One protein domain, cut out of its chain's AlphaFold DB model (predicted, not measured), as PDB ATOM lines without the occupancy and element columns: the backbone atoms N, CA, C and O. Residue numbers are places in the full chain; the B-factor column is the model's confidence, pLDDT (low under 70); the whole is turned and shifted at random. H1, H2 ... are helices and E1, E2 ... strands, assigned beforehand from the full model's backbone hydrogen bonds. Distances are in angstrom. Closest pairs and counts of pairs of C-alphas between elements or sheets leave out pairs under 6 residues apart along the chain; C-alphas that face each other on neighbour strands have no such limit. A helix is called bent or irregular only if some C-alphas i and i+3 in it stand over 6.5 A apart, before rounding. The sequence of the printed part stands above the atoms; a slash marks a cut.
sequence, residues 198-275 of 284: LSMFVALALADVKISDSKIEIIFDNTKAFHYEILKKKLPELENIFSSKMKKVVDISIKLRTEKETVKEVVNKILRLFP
ATOM      1  N   LEU A 198     -34.594 -37.542  42.353       84.44
ATOM      2  CA  LEU A 198     -33.429 -38.426  42.379       84.44
ATOM      3  C   LEU A 198     -33.824 -39.910  42.440       84.44
ATOM      4  O   LEU A 198     -33.067 -40.765  41.989       84.44
ATOM      5  N   SER A 199     -35.008 -40.229  42.976       82.25
ATOM      6  CA  SER A 199     -35.480 -41.611  43.088       82.25
ATOM      7  C   SER A 199     -35.740 -42.248  41.722       82.25
ATOM      8  O   SER A 199     -35.287 -43.367  41.476       82.25
ATOM      9  N   MET A 200     -36.409 -41.523  40.816       84.62
ATOM     10  CA  MET A 200     -36.611 -41.968  39.437       84.62
ATOM     11  C   MET A 200     -35.330 -41.866  38.621       84.62
ATOM     12  O   MET A 200     -35.043 -42.784  37.860       84.62
ATOM     13  N   PHE A 201     -34.539 -40.805  38.816       88.19
ATOM     14  CA  PHE A 201     -33.252 -40.637  38.139       88.19
ATOM     15  C   PHE A 201     -32.330 -41.839  38.368       88.19
ATOM     16  O   PHE A 201     -31.902 -42.478  37.412       88.19
ATOM     17  N   VAL A 202     -32.068 -42.193  39.633       83.12
ATOM     18  CA  VAL A 202     -31.173 -43.309  39.973       83.12
ATOM     19  C   VAL A 202     -31.739 -44.628  39.453       83.12
ATOM     20  O   VAL A 202     -31.003 -45.430  38.884       83.12
ATOM     21  N   ALA A 203     -33.044 -44.858  39.612       86.38
ATOM     22  CA  ALA A 203     -33.657 -46.097  39.156       86.38
ATOM     23  C   ALA A 203     -33.598 -46.247  37.626       86.38
ATOM     24  O   ALA A 203     -33.269 -47.325  37.138       86.38
ATOM     25  N   LEU A 204     -33.855 -45.178  36.869       88.81
ATOM     26  CA  LEU A 204     -33.816 -45.200  35.408       88.81
ATOM     27  C   LEU A 204     -32.379 -45.287  34.874       88.81
ATOM     28  O   LEU A 204     -32.122 -46.039  33.940       88.81
ATOM     29  N   ALA A 205     -31.431 -44.589  35.502       87.19
ATOM     30  CA  ALA A 205     -30.023 -44.621  35.111       87.19
ATOM     31  C   ALA A 205     -29.365 -45.993  35.343       87.19
ATOM     32  O   ALA A 205     -28.464 -46.387  34.603       87.19
ATOM     33  N   LEU A 206     -29.819 -46.735  36.358       84.06
ATOM     34  CA  LEU A 206     -29.344 -48.088  36.654       84.06
ATOM     35  C   LEU A 206     -30.073 -49.185  35.863       84.06
ATOM     36  O   LEU A 206     -29.655 -50.349  35.914       84.06
ATOM     37  N   ALA A 207     -31.144 -48.851  35.145       86.62
ATOM     38  CA  ALA A 207     -31.886 -49.799  34.328       86.62
ATOM     39  C   ALA A 207     -31.224 -50.022  32.957       86.62
ATOM     40  O   ALA A 207     -30.551 -49.150  32.409       86.62
ATOM     41  N   ASP A 208     -31.426 -51.209  32.385       84.19
ATOM     42  CA  ASP A 208     -31.245 -51.439  30.949       84.19
ATOM     43  C   ASP A 208     -32.521 -50.967  30.240       84.19
ATOM     44  O   ASP A 208     -33.571 -51.605  30.345       84.19
ATOM     45  N   VAL A 209     -32.449 -49.796  29.606       87.12
ATOM     46  CA  VAL A 209     -33.584 -49.159  28.933       87.12
ATOM     47  C   VAL A 209     -33.442 -49.345  27.429       87.12
ATOM     48  O   VAL A 209     -32.485 -48.860  26.823       87.12
ATOM     49  N   LYS A 210     -34.426 -50.010  26.827       85.75
ATOM     50  CA  LYS A 210     -34.561 -50.157  25.379       85.75
ATOM     51  C   LYS A 210     -35.729 -49.313  24.911       85.75
ATOM     52  O   LYS A 210     -36.871 -49.538  25.312       85.75
ATOM     53  N   ILE A 211     -35.429 -48.336  24.072       83.44
ATOM     54  CA  ILE A 211     -36.415 -47.425  23.505       83.44
ATOM     55  C   ILE A 211     -36.692 -47.869  22.072       83.44
ATOM     56  O   ILE A 211     -35.772 -48.119  21.307       83.44
ATOM     57  N   SER A 212     -37.967 -47.974  21.718       79.94
ATOM     58  CA  SER A 212     -38.433 -48.148  20.343       79.94
ATOM     59  C   SER A 212     -39.626 -47.221  20.105       79.94
ATOM     60  O   SER A 212     -40.252 -46.789  21.072       79.94
ATOM     61  N   ASP A 213     -39.957 -46.934  18.840       73.12
ATOM     62  CA  ASP A 213     -40.884 -45.873  18.380       73.12
ATOM     63  C   ASP A 213     -42.115 -45.567  19.272       73.12
ATOM     64  O   ASP A 213     -42.565 -44.421  19.327       73.12
ATOM     65  N   SER A 214     -42.722 -46.555  19.940       79.19
ATOM     66  CA  SER A 214     -43.792 -46.323  20.936       79.19
ATOM     67  C   SER A 214     -43.779 -47.316  22.103       79.19
ATOM     68  O   SER A 214     -44.759 -47.423  22.838       79.19
ATOM     69  N   LYS A 215     -42.687 -48.070  22.264       84.56
ATOM     70  CA  LYS A 215     -42.540 -49.077  23.318       84.56
ATOM     71  C   LYS A 215     -41.211 -48.898  24.017       84.56
ATOM     72  O   LYS A 215     -40.163 -48.884  23.372       84.56
ATOM     73  N   ILE A 216     -41.274 -48.811  25.333       88.81
ATOM     74  CA  ILE A 216     -40.107 -48.654  26.186       88.81
ATOM     75  C   ILE A 216     -40.042 -49.876  27.084       88.81
ATOM     76  O   ILE A 216     -40.994 -50.214  27.788       88.81
ATOM     77  N   GLU A 217     -38.913 -50.563  27.041       87.69
ATOM     78  CA  GLU A 217     -38.647 -51.704  27.900       87.69
ATOM     79  C   GLU A 217     -37.573 -51.310  28.910       87.69
ATOM     80  O   GLU A 217     -36.446 -50.990  28.542       87.69
ATOM     81  N   ILE A 218     -37.943 -51.302  30.188       90.81
ATOM     82  CA  ILE A 218     -37.058 -50.966  31.302       90.81
ATOM     83  C   ILE A 218     -36.777 -52.246  32.066       90.81
ATOM     84  O   ILE A 218     -37.686 -52.895  32.589       90.81
ATOM     85  N   ILE A 219     -35.509 -52.620  32.128       86.81
ATOM     86  CA  ILE A 219     -35.114 -53.928  32.618       86.81
ATOM     87  C   ILE A 219     -34.137 -53.782  33.776       86.81
ATOM     88  O   ILE A 219     -33.112 -53.108  33.683       86.81
ATOM     89  N   PHE A 220     -34.463 -54.458  34.870       84.00
ATOM     90  CA  PHE A 220     -33.637 -54.558  36.064       84.00
ATOM     91  C   PHE A 220     -33.140 -55.984  36.242       84.00
ATOM     92  O   PHE A 220     -33.853 -56.931  35.915       84.00
ATOM     93  N   ASP A 221     -31.952 -56.151  36.808       81.06
ATOM     94  CA  ASP A 221     -31.566 -57.430  37.398       81.06
ATOM     95  C   ASP A 221     -32.182 -57.606  38.795       81.06
ATOM     96  O   ASP A 221     -32.684 -56.663  39.417       81.06
ATOM     97  N   ASN A 222     -32.105 -58.828  39.315       74.06
ATOM     98  CA  ASN A 222     -32.676 -59.177  40.612       74.06
ATOM     99  C   ASN A 222     -32.014 -58.445  41.802       74.06
ATOM    100  O   ASN A 222     -32.623 -58.312  42.861       74.06
ATOM    101  N   THR A 223     -30.788 -57.930  41.647       72.00
ATOM    102  CA  THR A 223     -30.114 -57.126  42.688       72.00
ATOM    103  C   THR A 223     -30.689 -55.712  42.783       72.00
ATOM    104  O   THR A 223     -30.582 -55.063  43.821       72.00
ATOM    105  N   LYS A 224     -31.382 -55.256  41.733       82.19
ATOM    106  CA  LYS A 224     -32.034 -53.946  41.638       82.19
ATOM    107  C   LYS A 224     -33.548 -54.010  41.873       82.19
ATOM    108  O   LYS A 224     -34.272 -53.099  41.469       82.19
ATOM    109  N   ALA A 225     -34.038 -55.038  42.574       76.62
ATOM    110  CA  ALA A 225     -35.464 -55.220  42.877       76.62
ATOM    111  C   ALA A 225     -36.106 -53.990  43.552       76.62
ATOM    112  O   ALA A 225     -37.258 -53.652  43.285       76.62
ATOM    113  N   PHE A 226     -35.348 -53.264  44.376       74.88
ATOM    114  CA  PHE A 226     -35.814 -52.018  44.983       74.88
ATOM    115  C   PHE A 226     -36.076 -50.908  43.946       74.88
ATOM    116  O   PHE A 226     -37.111 -50.243  44.000       74.88
ATOM    117  N   HIS A 227     -35.185 -50.731  42.966       85.00
ATOM    118  CA  HIS A 227     -35.346 -49.749  41.886       85.00
ATOM    119  C   HIS A 227     -36.490 -50.118  40.934       85.00
ATOM    120  O   HIS A 227     -37.240 -49.239  40.508       85.00
ATOM    121  N   TYR A 228     -36.668 -51.417  40.679       87.12
ATOM    122  CA  TYR A 228     -37.832 -51.952  39.973       87.12
ATOM    123  C   TYR A 228     -39.143 -51.519  40.648       87.12
ATOM    124  O   TYR A 228     -40.019 -50.957  39.991       87.12
ATOM    125  N   GLU A 229     -39.262 -51.707  41.966       83.31
ATOM    126  CA  GLU A 229     -40.464 -51.320  42.715       83.31
ATOM    127  C   GLU A 229     -40.693 -49.797  42.734       83.31
ATOM    128  O   GLU A 229     -41.843 -49.352  42.697       83.31
ATOM    129  N   ILE A 230     -39.629 -48.983  42.741       85.38
ATOM    130  CA  ILE A 230     -39.739 -47.516  42.642       85.38
ATOM    131  C   ILE A 230     -40.362 -47.104  41.306       85.38
ATOM    132  O   ILE A 230     -41.367 -46.388  41.305       85.38
ATOM    133  N   LEU A 231     -39.802 -47.557  40.176       88.00
ATOM    134  CA  LEU A 231     -40.329 -47.170  38.862       88.00
ATOM    135  C   LEU A 231     -41.714 -47.756  38.611       88.00
ATOM    136  O   LEU A 231     -42.551 -47.092  38.012       88.00
ATOM    137  N   LYS A 232     -42.002 -48.954  39.128       88.62
ATOM    138  CA  LYS A 232     -43.335 -49.555  39.037       88.62
ATOM    139  C   LYS A 232     -44.401 -48.725  39.753       88.62
ATOM    140  O   LYS A 232     -45.497 -48.562  39.226       88.62
ATOM    141  N   LYS A 233     -44.089 -48.166  40.927       87.94
ATOM    142  CA  LYS A 233     -45.005 -47.273  41.662       87.94
ATOM    143  C   LYS A 233     -45.204 -45.924  40.972       87.94
ATOM    144  O   LYS A 233     -46.273 -45.339  41.111       87.94
ATOM    145  N   LYS A 234     -44.196 -45.453  40.236       88.25
ATOM    146  CA  LYS A 234     -44.202 -44.176  39.506       88.25
ATOM    147  C   LYS A 234     -44.422 -44.329  37.998       88.25
ATOM    148  O   LYS A 234     -44.164 -43.401  37.237       88.25
ATOM    149  N   LEU A 235     -44.926 -45.478  37.554       86.44
ATOM    150  CA  LEU A 235     -45.109 -45.782  36.135       86.44
ATOM    151  C   LEU A 235     -45.965 -44.735  35.389       86.44
ATOM    152  O   LEU A 235     -45.530 -44.307  34.324       86.44
ATOM    153  N   PRO A 236     -47.077 -44.211  35.950       85.94
ATOM    154  CA  PRO A 236     -47.851 -43.157  35.284       85.94
ATOM    155  C   PRO A 236     -47.075 -41.842  35.108       85.94
ATOM    156  O   PRO A 236     -47.226 -41.143  34.108       85.94
ATOM    157  N   GLU A 237     -46.233 -41.479  36.077       86.75
ATOM    158  CA  GLU A 237     -45.377 -40.289  35.986       86.75
ATOM    159  C   GLU A 237     -44.311 -40.484  34.904       86.75
ATOM    160  O   GLU A 237     -44.067 -39.586  34.099       86.75
ATOM    161  N   LEU A 238     -43.736 -41.684  34.841       87.56
ATOM    162  CA  LEU A 238     -42.732 -42.055  33.855       87.56
ATOM    163  C   LEU A 238     -43.302 -42.059  32.429       87.56
ATOM    164  O   LEU A 238     -42.684 -41.502  31.524       87.56
ATOM    165  N   GLU A 239     -44.505 -42.605  32.234       86.56
ATOM    166  CA  GLU A 239     -45.230 -42.561  30.957       86.56
ATOM    167  C   GLU A 239     -45.479 -41.129  30.493       86.56
ATOM    168  O   GLU A 239     -45.270 -40.823  29.319       86.56
ATOM    169  N   ASN A 240     -45.864 -40.229  31.402       86.19
ATOM    170  CA  ASN A 240     -46.054 -38.815  31.082       86.19
ATOM    171  C   ASN A 240     -44.743 -38.145  30.658       86.19
ATOM    172  O   ASN A 240     -44.726 -37.393  29.682       86.19
ATOM    173  N   ILE A 241     -43.641 -38.431  31.357       86.44
ATOM    174  CA  ILE A 241     -42.319 -37.883  31.033       86.44
ATOM    175  C   ILE A 241     -41.891 -38.337  29.635       86.44
ATOM    176  O   ILE A 241     -41.636 -37.494  28.773       86.44
ATOM    177  N   PHE A 242     -41.905 -39.644  29.368       85.62
ATOM    178  CA  PHE A 242     -41.537 -40.170  28.054       85.62
ATOM    179  C   PHE A 242     -42.501 -39.722  26.949       85.62
ATOM    180  O   PHE A 242     -42.045 -39.335  25.874       85.62
ATOM    181  N   SER A 243     -43.811 -39.679  27.213       85.75
ATOM    182  CA  SER A 243     -44.803 -39.222  26.229       85.75
ATOM    183  C   SER A 243     -44.619 -37.747  25.877       85.75
ATOM    184  O   SER A 243     -44.736 -37.364  24.711       85.75
ATOM    185  N   SER A 244     -44.296 -36.911  26.870       85.00
ATOM    186  CA  SER A 244     -44.026 -35.487  26.657       85.00
ATOM    187  C   SER A 244     -42.781 -35.265  25.796       85.00
ATOM    188  O   SER A 244     -42.796 -34.414  24.905       85.00
ATOM    189  N   LYS A 245     -41.737 -36.080  26.001       84.19
ATOM    190  CA  LYS A 245     -40.471 -35.973  25.269       84.19
ATOM    191  C   LYS A 245     -40.570 -36.538  23.850       84.19
ATOM    192  O   LYS A 245     -40.134 -35.896  22.900       84.19
ATOM    193  N   MET A 246     -41.230 -37.686  23.686       81.81
ATOM    194  CA  MET A 246     -41.423 -38.347  22.386       81.81
ATOM    195  C   MET A 246     -42.587 -37.776  21.564       81.81
ATOM    196  O   MET A 246     -42.755 -38.142  20.399       81.81
ATOM    197  N   LYS A 247     -43.401 -36.883  22.149       80.62
ATOM    198  CA  LYS A 247     -44.605 -36.281  21.539       80.62
ATOM    199  C   LYS A 247     -45.613 -37.317  21.017       80.62
ATOM    200  O   LYS A 247     -46.352 -37.051  20.067       80.62
ATOM    201  N   LYS A 248     -45.632 -38.507  21.618       80.75
ATOM    202  CA  LYS A 248     -46.494 -39.647  21.278       80.75
ATOM    203  C   LYS A 248     -46.814 -40.421  22.550       80.75
ATOM    204  O   LYS A 248     -46.049 -40.363  23.504       80.75
ATOM    205  N   VAL A 249     -47.922 -41.155  22.551       80.69
ATOM    206  CA  VAL A 249     -48.245 -42.070  23.651       80.69
ATOM    207  C   VAL A 249     -47.267 -43.241  23.615       80.69
ATOM    208  O   VAL A 249     -47.116 -43.880  22.573       80.69
ATOM    209  N   VAL A 250     -46.607 -43.499  24.740       85.88
ATOM    210  CA  VAL A 250     -45.674 -44.618  24.910       85.88
ATOM    211  C   VAL A 250     -46.255 -45.685  25.827       85.88
ATOM    212  O   VAL A 250     -46.946 -45.371  26.791       85.88
ATOM    213  N   ASP A 251     -45.942 -46.941  25.530       81.62
ATOM    214  CA  ASP A 251     -46.230 -48.096  26.381       81.62
ATOM    215  C   ASP A 251     -44.941 -48.517  27.102       81.62
ATOM    216  O   ASP A 251     -43.944 -48.857  26.449       81.62
ATOM    217  N   ILE A 252     -44.932 -48.447  28.439       88.44
ATOM    218  CA  ILE A 252     -43.757 -48.766  29.257       88.44
ATOM    219  C   ILE A 252     -43.933 -50.133  29.914       88.44
ATOM    220  O   ILE A 252     -44.798 -50.342  30.762       88.44
ATOM    221  N   SER A 253     -43.030 -51.061  29.596       87.00
ATOM    222  CA  SER A 253     -42.944 -52.359  30.263       87.00
ATOM    223  C   SER A 253     -41.722 -52.417  31.176       87.00
ATOM    224  O   SER A 253     -40.594 -52.194  30.740       87.00
ATOM    225  N   ILE A 254     -41.942 -52.731  32.456       88.81
ATOM    226  CA  ILE A 254     -40.870 -52.865  33.448       88.81
ATOM    227  C   ILE A 254     -40.702 -54.341  33.810       88.81
ATOM    228  O   ILE A 254     -41.650 -54.983  34.276       88.81
ATOM    229  N   LYS A 255     -39.499 -54.888  33.617       87.69
ATOM    230  CA  LYS A 255     -39.185 -56.305  33.850       87.69
ATOM    231  C   LYS A 255     -38.031 -56.483  34.831       87.69
ATOM    232  O   LYS A 255     -37.120 -55.662  34.894       87.69
ATOM    233  N   LEU A 256     -38.064 -57.602  35.551       82.94
ATOM    234  CA  LEU A 256     -36.981 -58.068  36.410       82.94
ATOM    235  C   LEU A 256     -36.393 -59.347  35.795       82.94
ATOM    236  O   LEU A 256     -37.107 -60.340  35.646       82.94
ATOM    237  N   ARG A 257     -35.120 -59.321  35.396       79.56
ATOM    238  CA  ARG A 257     -34.373 -60.505  34.955       79.56
ATOM    239  C   ARG A 257     -33.826 -61.239  36.180       79.56
ATOM    240  O   ARG A 257     -33.307 -60.632  37.112       79.56
ATOM    241  N   THR A 258     -33.918 -62.565  36.155       60.59
ATOM    242  CA  THR A 258     -33.337 -63.461  37.170       60.59
ATOM    243  C   THR A 258     -31.829 -63.655  37.013       60.59
ATOM    244  O   THR A 258     -31.170 -64.107  37.944       60.59
ATOM    245  N   GLU A 259     -31.281 -63.311  35.851       60.69
ATOM    246  CA  GLU A 259     -29.861 -63.438  35.528       60.69
ATOM    247  C   GLU A 259     -29.081 -62.199  35.993       60.69
ATOM    248  O   GLU A 259     -29.600 -61.082  35.980       60.69
ATOM    249  N   LYS A 260     -27.836 -62.408  36.444       56.91
ATOM    250  CA  LYS A 260     -26.942 -61.326  36.883       56.91
ATOM    251  C   LYS A 260     -26.414 -60.557  35.670       56.91
ATOM    252  O   LYS A 260     -26.087 -61.174  34.660       56.91
ATOM    253  N   GLU A 261     -26.299 -59.237  35.800       64.19
ATOM    254  CA  GLU A 261     -25.699 -58.380  34.770       64.19
ATOM    255  C   GLU A 261     -24.247 -58.766  34.477       64.19
ATOM    256  O   GLU A 261     -23.485 -59.176  35.358       64.19
ATOM    257  N   THR A 262     -23.859 -58.606  33.216       68.69
ATOM    258  CA  THR A 262     -22.471 -58.751  32.788       68.69
ATOM    259  C   THR A 262     -21.654 -57.527  33.196       68.69
ATOM    260  O   THR A 262     -22.165 -56.410  33.293       68.69
ATOM    261  N   VAL A 263     -20.344 -57.709  33.385       64.88
ATOM    262  CA  VAL A 263     -19.423 -56.614  33.743       64.88
ATOM    263  C   VAL A 263     -19.519 -55.455  32.739       64.88
ATOM    264  O   VAL A 263     -19.565 -54.299  33.144       64.88
ATOM    265  N   LYS A 264     -19.654 -55.753  31.438       66.62
ATOM    266  CA  LYS A 264     -19.799 -54.739  30.380       66.62
ATOM    267  C   LYS A 264     -21.067 -53.888  30.530       66.62
ATOM    268  O   LYS A 264     -21.026 -52.682  30.302       66.62
ATOM    269  N   GLU A 265     -22.186 -54.486  30.935       66.38
ATOM    270  CA  GLU A 265     -23.444 -53.759  31.165       66.38
ATOM    271  C   GLU A 265     -23.334 -52.814  32.364       66.38
ATOM    272  O   GLU A 265     -23.773 -51.666  32.286       66.38
ATOM    273  N   VAL A 266     -22.694 -53.263  33.448       66.06
ATOM    274  CA  VAL A 266     -22.459 -52.439  34.643       66.06
ATOM    275  C   VAL A 266     -21.536 -51.265  34.321       66.06
ATOM    276  O   VAL A 266     -21.830 -50.126  34.679       66.06
ATOM    277  N   VAL A 267     -20.452 -51.523  33.589       66.31
ATOM    278  CA  VAL A 267     -19.479 -50.504  33.181       66.31
ATOM    279  C   VAL A 267     -20.132 -49.420  32.317       66.31
ATOM    280  O   VAL A 267     -19.981 -48.231  32.602       66.31
ATOM    281  N   ASN A 268     -20.953 -49.803  31.333       67.94
ATOM    282  CA  ASN A 268     -21.695 -48.846  30.507       67.94
ATOM    283  C   ASN A 268     -22.658 -47.969  31.327       67.94
ATOM    284  O   ASN A 268     -22.836 -46.792  31.016       67.94
ATOM    285  N   LYS A 269     -23.264 -48.507  32.392       69.12
ATOM    286  CA  LYS A 269     -24.135 -47.737  33.296       69.12
ATOM    287  C   LYS A 269     -23.348 -46.745  34.150       69.12
ATOM    288  O   LYS A 269     -23.788 -45.612  34.325       69.12
ATOM    289  N   ILE A 270     -22.172 -47.138  34.639       67.75
ATOM    290  CA  ILE A 270     -21.283 -46.249  35.403       67.75
ATOM    291  C   ILE A 270     -20.822 -45.074  34.531       67.75
ATOM    292  O   ILE A 270     -20.896 -43.930  34.975       67.75
ATOM    293  N   LEU A 271     -20.434 -45.329  33.278       67.12
ATOM    294  CA  LEU A 271     -20.060 -44.266  32.338       67.12
ATOM    295  C   LEU A 271     -21.199 -43.264  32.089       67.12
ATOM    296  O   LEU A 271     -20.943 -42.066  31.998       67.12
ATOM    297  N   ARG A 272     -22.454 -43.730  32.022       66.00
ATOM    298  CA  ARG A 272     -23.632 -42.851  31.882       66.00
ATOM    299  C   ARG A 272     -23.890 -41.995  33.119       66.00
ATOM    300  O   ARG A 272     -24.312 -40.852  32.989       66.00
ATOM    301  N   LEU A 273     -23.656 -42.538  34.312       64.69
ATOM    302  CA  LEU A 273     -23.835 -41.812  35.573       64.69
ATOM    303  C   LEU A 273     -22.738 -40.767  35.816       64.69
ATOM    304  O   LEU A 273     -22.979 -39.765  36.492       64.69
ATOM    305  N   PHE A 274     -21.541 -40.994  35.271       66.06
ATOM    306  CA  PHE A 274     -20.359 -40.167  35.508       66.06
ATOM    307  C   PHE A 274     -19.618 -39.810  34.204       66.06
ATOM    308  O   PHE A 274     -18.424 -40.107  34.078       66.06
ATOM    309  N   PRO A 275     -20.286 -39.151  33.237       60.66
ATOM    310  CA  PRO A 275     -19.674 -38.821  31.955       60.66
ATOM    311  C   PRO A 275     -18.429 -37.945  32.162       60.66
ATOM    312  O   PRO A 275     -18.475 -36.927  32.854       60.66
TER     313      PRO A 275
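Overview. This is residues 198 to 275 of the 284 residues of an uncharacterized protein of Candidatus Micrarchaeota archaeon (UniProt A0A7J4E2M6). A small sheet of three strands has two helices, H2 and H3, over one face, while the other face is bare. H1 packs on H2, and the last helix, H4, sits off to one side of the sheet, farthest from the mean of the C-alphas. The printed part has 78 residues, with four named helices and three named strands in the order H1 E1 E2 H2 H3 E3 H4; the class is mixed, helices and strands. The mixed sheet runs E1 E2 E3, with E1 and E2 antiparallel and E2 and E3 parallel. The whole is compact, with a radius of gyration of the C-alphas of 12.4 A and spans of 34 by 26 by 23 A.

Arrangement. H1, residues 198 to 205, only grazes the sheet, with its residues 203 to 204. E1, residues 208 to 212, and E2, residues 215 to 221, form a hairpin, with N 210 and O 217 within hydrogen-bond range at 2.8 A. H2, residues 222 to 233, touches H1 with residues 227 to 231 alone, at a steep tilt of 56 degrees, opposite ways; the C-alphas of Ala 203 and His 227 are closest, 4.9 A apart. H3, residues 235 to 246, is close to H2 but not clearly touching, with the closest C-alphas, Leu 231 and Leu 238, 7.6 A apart. E3, residues 251 to 257, is the parallel neighbour of E2, with N 218 and O 253 within hydrogen-bond range at 2.9 A. E2, H2, H3 and E3 make a strand-helix-strand unit, two parallel neighbour strands with helices between, and its crossover is right-handed. H2 and H3 are on the same face of the sheet, in two layers, at heights over the sheet of 8.1 A and 8.9 A. H4, residues 263 to 273, only just touches H1, with 3 pairs of C-alphas within 8 A, the closest Ala 205 and Leu 273 at 6.8 A. Every O i to N i+4 pair is within hydrogen-bond range in H1, H3 and H4; in H2 6 of 8 are.

Along the chain. H1 begins at C-alpha 198, (-33.429, -38.426, 42.379). E2 is 19.7 A long and E3 19.2 A. H2 is 17.2 A long and irregular, with C-alphas 223 and 226 8.0 A apart; H3 is 16.1 A. H4, 15.6 A, ends at C-alpha 273, (-23.835, -41.812, 35.573).

Size, cuts and confidence. The C-alphas farthest apart, Lys 247 and Val 263, are 34.6 A from each other. The printed part has no cut, and the links are tight. Mean pLDDT of the printed part is 79.9; residues 258 to 275 are under 70.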